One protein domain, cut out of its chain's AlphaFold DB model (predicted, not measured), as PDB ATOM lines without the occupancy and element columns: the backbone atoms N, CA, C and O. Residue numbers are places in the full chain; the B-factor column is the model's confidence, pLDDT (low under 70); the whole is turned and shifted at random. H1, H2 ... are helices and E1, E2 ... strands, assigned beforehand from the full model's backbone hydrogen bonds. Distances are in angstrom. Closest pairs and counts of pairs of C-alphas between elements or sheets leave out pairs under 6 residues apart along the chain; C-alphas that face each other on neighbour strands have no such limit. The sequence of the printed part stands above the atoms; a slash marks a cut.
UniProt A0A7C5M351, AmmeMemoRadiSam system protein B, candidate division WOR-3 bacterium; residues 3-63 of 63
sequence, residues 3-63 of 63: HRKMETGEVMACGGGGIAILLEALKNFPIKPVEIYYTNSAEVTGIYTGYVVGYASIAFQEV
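AT A GLANCE: This is residues 3 to 63 of the 63 residues of the protein "AmmeMemoRadiSam system protein B" of candidate division WOR-3 bacterium (UniProt A0A7C5M351). A long two-stranded hairpin, E1 and E2, forms one side; H2 runs alongside it across a gap, and short H1 packs on H2. The loop of residues 41 to 53 extends the hairpin at its far end. The printed part has 61 residues, ordered H1, H2, E1, E2, with an antiparallel sheet and a mixed class. It is loose, radius of gyration of the C-alphas 14.4 A, and flat, spanning 43 by 26 by 14 A.

IN THESE COORDINATES: H1 is residues 3 to 7, from C-alpha 3 at (134.576, 149.237, 181.715). H2, residues 16 to 26, measures 15.3 A. E1, residues 31 to 40, measures 26.7 A; E2, residues 54 to 62, 26.3 A, ending at C-alpha 62 (122.115, 151.924, 202.386).

HOW THE PARTS SIT: H1 and H2 touch, their closest C-alphas, of His 3 and Ala 20, 6.0 A apart. H2 and E2 are apart. E1 and E2 are an antiparallel hairpin at 161 degrees; N 34 and O 59, 2.8 A, are within hydrogen-bond range. In H1 and H2, every O i to N i+4 pair is within range.

THE WHOLE: The farthest C-alphas, of Asn 28 and Ile 47, are 43.6 A apart. The printed part has no cut. The link E1 to E2 is long. Residues 46 to 49 have pLDDT under 70.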
ATOM      1  N   HIS A   3     134.403 149.883 183.024       86.69
ATOM      2  CA  HIS A   3     134.576 149.237 181.715       86.69
ATOM      3  C   HIS A   3     135.800 149.727 180.917       86.69
ATOM      4  O   HIS A   3     136.584 148.922 180.435       86.69
ATOM      5  N   ARG A   4     136.027 151.044 180.838       88.88
ATOM      6  CA  ARG A   4     137.176 151.609 180.112       88.88
ATOM      7  C   ARG A   4     138.510 151.210 180.746       88.88
ATOM      8  O   ARG A   4     139.485 151.021 180.036       88.88
ATOM      9  N   LYS A   5     138.550 151.074 182.076       90.31
ATOM     10  CA  LYS A   5     139.752 150.629 182.798       90.31
ATOM     11  C   LYS A   5     140.046 149.141 182.579       90.31
ATOM     12  O   LYS A   5     141.204 148.744 182.605       90.31
ATOM     13  N   MET A   6     139.008 148.335 182.344       90.62
ATOM     14  CA  MET A   6     139.154 146.936 181.928       90.62
ATOM     15  C   MET A   6     139.741 146.839 180.513       90.62
ATOM     16  O   MET A   6     140.662 146.063 180.291       90.62
ATOM     17  N   GLU A   7     139.252 147.652 179.567       89.31
ATOM     18  CA  GLU A   7     139.744 147.667 178.175       89.31
ATOM     19  C   GLU A   7     141.223 148.062 178.068       89.31
ATOM     20  O   GLU A   7     141.939 147.541 177.218       89.31
ATOM     21  N   THR A   8     141.696 148.966 178.930       92.88
ATOM     22  CA  THR A   8     143.102 149.397 178.951       92.88
ATOM     23  C   THR A   8     144.015 148.482 179.767       92.88
ATOM     24  O   THR A   8     145.209 148.756 179.854       92.88
ATOM     25  N   GLY A   9     143.479 147.434 180.402       87.38
ATOM     26  CA  GLY A   9     144.236 146.556 181.299       87.38
ATOM     27  C   GLY A   9     144.652 147.207 182.627       87.38
ATOM     28  O   GLY A   9     145.421 146.616 183.376       87.38
ATOM     29  N   GLU A  10     144.135 148.400 182.948       90.56
ATOM     30  CA  GLU A  10     144.365 149.062 184.245       90.56
ATOM     31  C   GLU A  10     143.670 148.292 185.382       90.56
ATOM     32  O   GLU A  10     144.110 148.324 186.529       90.56
ATOM     33  N   VAL A  11     142.590 147.573 185.059       89.50
ATOM     34  CA  VAL A  11     141.905 146.638 185.956       89.50
ATOM     35  C   VAL A  11     141.825 145.274 185.280       89.50
ATOM     36  O   VAL A  11     141.378 145.165 184.140       89.50
ATOM     37  N   MET A  12     142.205 144.223 186.006       89.56
ATOM     38  CA  MET A  12     142.060 142.836 185.568       89.56
ATOM     39  C   MET A  12     141.155 142.082 186.540       89.56
ATOM     40  O   MET A  12     141.552 141.766 187.657       89.56
ATOM     41  N   ALA A  13     139.931 141.787 186.106       92.19
ATOM     42  CA  ALA A  13     138.974 140.978 186.852       92.19
ATOM     43  C   ALA A  13     138.268 140.005 185.901       92.19
ATOM     44  O   ALA A  13     137.602 140.436 184.957       92.19
ATOM     45  N   CYS A  14     138.351 138.696 186.160       91.31
ATOM     46  CA  CYS A  14     137.726 137.665 185.317       91.31
ATOM     47  C   CYS A  14     136.185 137.768 185.243       91.31
ATOM     48  O   CYS A  14     135.576 137.194 184.345       91.31
ATOM     49  N   GLY A  15     135.562 138.555 186.129       91.25
ATOM     50  CA  GLY A  15     134.137 138.912 186.119       91.25
ATOM     51  C   GLY A  15     133.846 140.386 185.804       91.25
ATOM     52  O   GLY A  15     132.768 140.878 186.140       91.25
ATOM     53  N   GLY A  16     134.786 141.119 185.194       92.81
ATOM     54  CA  GLY A  16     134.698 142.575 185.021       92.81
ATOM     55  C   GLY A  16     133.425 143.067 184.321       92.81
ATOM     56  O   GLY A  16     132.880 144.100 184.705       92.81
ATOM     57  N   GLY A  17     132.888 142.310 183.359       92.19
ATOM     58  CA  GLY A  17     131.610 142.641 182.717       92.19
ATOM     59  C   GLY A  17     130.431 142.645 183.697       92.19
ATOM     60  O   GLY A  17     129.662 143.604 183.735       92.19
ATOM     61  N   GLY A  18     130.331 141.620 184.548       94.38
ATOM     62  CA  GLY A  18     129.294 141.539 185.581       94.38
ATOM     63  C   GLY A  18     129.418 142.662 186.613       94.38
ATOM     64  O   GLY A  18     128.422 143.285 186.970       94.38
ATOM     65  N   ILE A  19     130.651 142.989 187.016       94.56
ATOM     66  CA  ILE A  19     130.926 144.116 187.919       94.56
ATOM     67  C   ILE A  19     130.489 145.441 187.277       94.56
ATOM     68  O   ILE A  19     129.836 146.254 187.928       94.56
ATOM     69  N   ALA A  20     130.799 145.664 185.996       93.19
ATOM     70  CA  ALA A  20     130.407 146.881 185.286       93.19
ATOM     71  C   ALA A  20     128.878 147.052 185.224       93.19
ATOM     72  O   ALA A  20     128.382 148.152 185.469       93.19
ATOM     73  N   ILE A  21     128.148 145.970 184.930       94.88
ATOM     74  CA  ILE A  21     126.678 145.956 184.906       94.88
ATOM     75  C   ILE A  21     126.114 146.264 186.295       94.88
ATOM     76  O   ILE A  21     125.233 147.113 186.414       94.88
ATOM     77  N   LEU A  22     126.647 145.626 187.340       94.44
ATOM     78  CA  LEU A  22     126.225 145.861 188.718       94.44
ATOM     79  C   LEU A  22     126.408 147.332 189.115       94.44
ATOM     80  O   LEU A  22     125.471 147.964 189.591       94.44
ATOM     81  N   LEU A  23     127.590 147.903 188.865       92.94
ATOM     82  CA  LEU A  23     127.879 149.305 189.184       92.94
ATOM     83  C   LEU A  23     126.970 150.278 188.420       92.94
ATOM     84  O   LEU A  23     126.562 151.295 188.975       92.94
ATOM     85  N   GLU A  24     126.637 149.983 187.161       93.75
ATOM     86  CA  GLU A  24     125.705 150.809 186.386       93.75
ATOM     87  C   GLU A  24     124.265 150.690 186.910       93.75
ATOM     88  O   GLU A  24     123.574 151.704 186.992       93.75
ATOM     89  N   ALA A  25     123.823 149.490 187.305       94.31
ATOM     90  CA  ALA A  25     122.496 149.261 187.879       94.31
ATOM     91  C   ALA A  25     122.317 149.983 189.222       94.31
ATOM     92  O   ALA A  25     121.255 150.537 189.496       94.31
ATOM     93  N   LEU A  26     123.370 150.022 190.038       94.19
ATOM     94  CA  LEU A  26     123.340 150.593 191.383       94.19
ATOM     95  C   LEU A  26     123.623 152.107 191.431       94.19
ATOM     96  O   LEU A  26     123.440 152.721 192.477       94.19
ATOM     97  N   LYS A  27     124.020 152.739 190.317       92.88
ATOM     98  CA  LYS A  27     124.537 154.127 190.290       92.88
ATOM     99  C   LYS A  27     123.590 155.203 190.846       92.88
ATOM    100  O   LYS A  27     124.051 156.280 191.205       92.88
ATOM    101  N   ASN A  28     122.282 154.940 190.837       94.94
ATOM    102  CA  ASN A  28     121.236 155.879 191.253       94.94
ATOM    103  C   ASN A  28     120.611 155.509 192.607       94.94
ATOM    104  O   ASN A  28     119.658 156.157 193.035       94.94
ATOM    105  N   PHE A  29     121.097 154.453 193.258       95.62
ATOM    106  CA  PHE A  29     120.607 154.033 194.564       95.62
ATOM    107  C   PHE A  29     121.430 154.708 195.667       95.62
ATOM    108  O   PHE A  29     122.641 154.882 195.498       95.62
ATOM    109  N   PRO A  30     120.816 155.077 196.806       96.00
ATOM    110  CA  PRO A  30     121.520 155.654 197.947       96.00
ATOM    111  C   PRO A  30     122.248 154.551 198.728       96.00
ATOM    112  O   PRO A  30     121.924 154.262 199.875       96.00
ATOM    113  N   ILE A  31     123.212 153.901 198.082       96.69
ATOM    114  CA  ILE A  31     123.990 152.800 198.646       96.69
ATOM    115  C   ILE A  31     125.486 153.092 198.553       96.69
ATOM    116  O   ILE A  31     125.947 153.799 197.656       96.69
ATOM    117  N   LYS A  32     126.261 152.502 199.460       95.19
ATOM    118  CA  LYS A  32     127.724 152.570 199.467       95.19
ATOM    119  C   LYS A  32     128.339 151.170 199.467       95.19
ATOM    120  O   LYS A  32     127.828 150.289 200.165       95.19
ATOM    121  N   PRO A  33     129.424 150.948 198.704       95.38
ATOM    122  CA  PRO A  33     130.168 149.703 198.771       95.38
ATOM    123  C   PRO A  33     130.911 149.606 200.109       95.38
ATOM    124  O   PRO A  33     131.471 150.587 200.600       95.38
ATOM    125  N   VAL A  34     130.934 148.408 200.677       96.88
ATOM    126  CA  VAL A  34     131.672 148.044 201.886       96.88
ATOM    127  C   VAL A  34     132.504 146.828 201.547       96.88
ATOM    128  O   VAL A  34     131.955 145.778 201.210       96.88
ATOM    129  N   GLU A  35     133.821 146.962 201.626       96.75
ATOM    130  CA  GLU A  35     134.705 145.808 201.550       96.75
ATOM    131  C   GLU A  35     134.490 144.941 202.793       96.75
ATOM    132  O   GLU A  35     134.656 145.402 203.920       96.75
ATOM    133  N   ILE A  36     134.067 143.699 202.578       97.75
ATOM    134  CA  ILE A  36     133.899 142.719 203.654       97.75
ATOM    135  C   ILE A  36     135.238 142.039 203.923       97.75
ATOM    136  O   ILE A  36     135.642 141.863 205.070       97.75
ATOM    137  N   TYR A  37     135.903 141.617 202.851       97.31
ATOM    138  CA  TYR A  37     137.140 140.861 202.929       97.31
ATOM    139  C   TYR A  37     137.894 140.930 201.609       97.31
ATOM    140  O   TYR A  37     137.277 140.875 200.539       97.31
ATOM    141  N   TYR A  38     139.218 140.954 201.696       95.75
ATOM    142  CA  TYR A  38     140.113 140.757 200.568       95.75
ATOM    143  C   TYR A  38     141.216 139.767 200.947       95.75
ATOM    144  O   TYR A  38     141.625 139.674 202.105       95.75
ATOM    145  N   THR A  39     141.700 139.014 199.965       95.25
ATOM    146  CA  THR A  39     142.860 138.134 200.115       95.25
ATOM    147  C   THR A  39     143.509 137.873 198.760       95.25
ATOM    148  O   THR A  39     142.928 138.160 197.716       95.25
ATOM    149  N   ASN A  40     144.706 137.301 198.765       93.31
ATOM    150  CA  ASN A  40     145.405 136.864 197.565       93.31
ATOM    151  C   ASN A  40     145.681 135.362 197.657       93.31
ATOM    152  O   ASN A  40     145.848 134.822 198.748       93.31
ATOM    153  N   SER A  41     145.776 134.685 196.512       91.25
ATOM    154  CA  SER A  41     146.147 133.263 196.466       91.25
ATOM    155  C   SER A  41     147.548 132.985 197.025       91.25
ATOM    156  O   SER A  41     147.838 131.849 197.386       91.25
ATOM    157  N   ALA A  42     148.416 134.001 197.055       88.94
ATOM    158  CA  ALA A  42     149.764 133.970 197.611       88.94
ATOM    159  C   ALA A  42     150.258 135.401 197.908       88.94
ATOM    160  O   ALA A  42     149.570 136.388 197.635       88.94
ATOM    161  N   GLU A  43     151.464 135.517 198.461       83.38
ATOM    162  CA  GLU A  43     152.114 136.801 198.729       83.38
ATOM    163  C   GLU A  43     152.544 137.504 197.428       83.38
ATOM    164  O   GLU A  43     153.213 136.918 196.580       83.38
ATOM    165  N   VAL A  44     152.191 138.784 197.287       81.00
ATOM    166  CA  VAL A  44     152.494 139.588 196.085       81.00
ATOM    167  C   VAL A  44     153.942 140.112 196.083       81.00
ATOM    168  O   VAL A  44     154.457 140.503 195.041       81.00
ATOM    169  N   THR A  45     154.630 140.102 197.231       77.69
ATOM    170  CA  THR A  45     155.985 140.665 197.404       77.69
ATOM    171  C   THR A  45     157.097 139.829 196.751       77.69
ATOM    172  O   THR A  45     158.217 140.316 196.618       77.69
ATOM    173  N   GLY A  46     156.797 138.604 196.297       57.78
ATOM    174  CA  GLY A  46     157.672 137.851 195.395       57.78
ATOM    175  C   GLY A  46     158.531 136.744 196.011       57.78
ATOM    176  O   GLY A  46     159.439 136.268 195.335       57.78
ATOM    177  N   ILE A  47     158.260 136.279 197.238       63.34
ATOM    178  CA  ILE A  47     158.987 135.123 197.811       63.34
ATOM    179  C   ILE A  47     158.565 133.796 197.135       63.34
ATOM    180  O   ILE A  47     159.360 132.863 197.038       63.34
ATOM    181  N   TYR A  48     157.349 133.737 196.577       53.69
ATOM    182  CA  TYR A  48     156.840 132.616 195.782       53.69
ATOM    183  C   TYR A  48     156.564 133.079 194.342       53.69
ATOM    184  O   TYR A  48     155.659 133.868 194.086       53.69
ATOM    185  N   THR A  49     157.370 132.608 193.392       56.53
ATOM    186  CA  THR A  49     157.444 133.068 191.994       56.53
ATOM    187  C   THR A  49     156.324 132.510 191.097       56.53
ATOM    188  O   THR A  49     156.584 131.810 190.118       56.53
ATOM    189  N   GLY A  50     155.060 132.805 191.421       73.19
ATOM    190  CA  GLY A  50     153.881 132.335 190.678       73.19
ATOM    191  C   GLY A  50     152.888 133.435 190.278       73.19
ATOM    192  O   GLY A  50     152.984 134.578 190.714       73.19
ATOM    193  N   TYR A  51     151.905 133.071 189.445       84.06
ATOM    194  CA  TYR A  51     150.739 133.910 189.143       84.06
ATOM    195  C   TYR A  51     149.862 134.049 190.397       84.06
ATOM    196  O   TYR A  51     149.411 133.044 190.949       84.06
ATOM    197  N   VAL A  52     149.623 135.285 190.845       88.62
ATOM    198  CA  VAL A  52     148.814 135.584 192.036       88.62
ATOM    199  C   VAL A  52     147.444 136.108 191.621       88.62
ATOM    200  O   VAL A  52     147.342 137.033 190.816       88.62
ATOM    201  N   VAL A  53     146.391 135.532 192.197       91.50
ATOM    202  CA  VAL A  53     145.003 135.960 191.999       91.50
ATOM    203  C   VAL A  53     144.512 136.667 193.251       91.50
ATOM    204  O   VAL A  53     144.590 136.110 194.347       91.50
ATOM    205  N   GLY A  54     143.988 137.877 193.075       92.81
ATOM    206  CA  GLY A  54     143.287 138.603 194.125       92.81
ATOM    207  C   GLY A  54     141.818 138.198 194.211       92.81
ATOM    208  O   GLY A  54     141.149 138.011 193.194       92.81
ATOM    209  N   TYR A  55     141.313 138.107 195.435       94.69
ATOM    210  CA  TYR A  55     139.913 137.872 195.758       94.69
ATOM    211  C   TYR A  55     139.417 139.018 196.630       94.69
ATOM    212  O   TYR A  55     140.074 139.401 197.595       94.69
ATOM    213  N   ALA A  56     138.239 139.543 196.312       95.75
ATOM    214  CA  ALA A  56     137.582 140.568 197.106       95.75
ATOM    215  C   ALA A  56     136.094 140.249 197.232       95.75
ATOM    216  O   ALA A  56     135.474 139.720 196.307       95.75
ATOM    217  N   SER A  57     135.525 140.597 198.378       96.88
ATOM    218  CA  SER A  57     134.097 140.519 198.659       96.88
ATOM    219  C   SER A  57     133.609 141.890 199.102       96.88
ATOM    220  O   SER A  57     134.200 142.530 199.973       96.88
ATOM    221  N   ILE A  58     132.548 142.362 198.454       96.81
ATOM    222  CA  ILE A  58     131.997 143.700 198.649       96.81
ATOM    223  C   ILE A  58     130.491 143.555 198.841       96.81
ATOM    224  O   ILE A  58     129.822 142.929 198.019       96.81
ATOM    225  N   ALA A  59     129.966 144.147 199.909       96.75
ATOM    226  CA  ALA A  59     128.535 144.356 200.087       96.75
ATOM    227  C   ALA A  59     128.156 145.786 199.705       96.75
ATOM    228  O   ALA A  59     128.982 146.694 199.738       96.75
ATOM    229  N   PHE A  60     126.885 145.994 199.384       96.38
ATOM    230  CA  PHE A  60     126.306 147.322 199.245       96.38
ATOM    231  C   PHE A  60     125.301 147.515 200.371       96.38
ATOM    232  O   PHE A  60     124.423 146.676 200.559       96.38
ATOM    233  N   GLN A  61     125.449 148.601 201.123       94.94
ATOM    234  CA  GLN A  61     124.533 148.970 202.203       94.94
ATOM    235  C   GLN A  61     123.935 150.344 201.925       94.94
ATOM    236  O   GLN A  61     124.579 151.164 201.272       94.94
ATOM    237  N   GLU A  62     122.729 150.596 202.426       92.56
ATOM    238  CA  GLU A  62     122.115 151.924 202.386       92.56
ATOM    239  C   GLU A  62     123.006 152.951 203.104       92.56
ATOM    240  O   GLU A  62     123.773 152.613 204.017       92.56
ATOM    241  N   VAL A  63     122.991 154.189 202.605       82.62
ATOM    242  CA  VAL A  63     123.855 155.268 203.106       82.62
ATOM    243  C   VAL A  63     123.456 155.698 204.503       82.62
ATOM    244  O   VAL A  63     122.279 156.064 204.698       82.62
TER     245      VAL A  63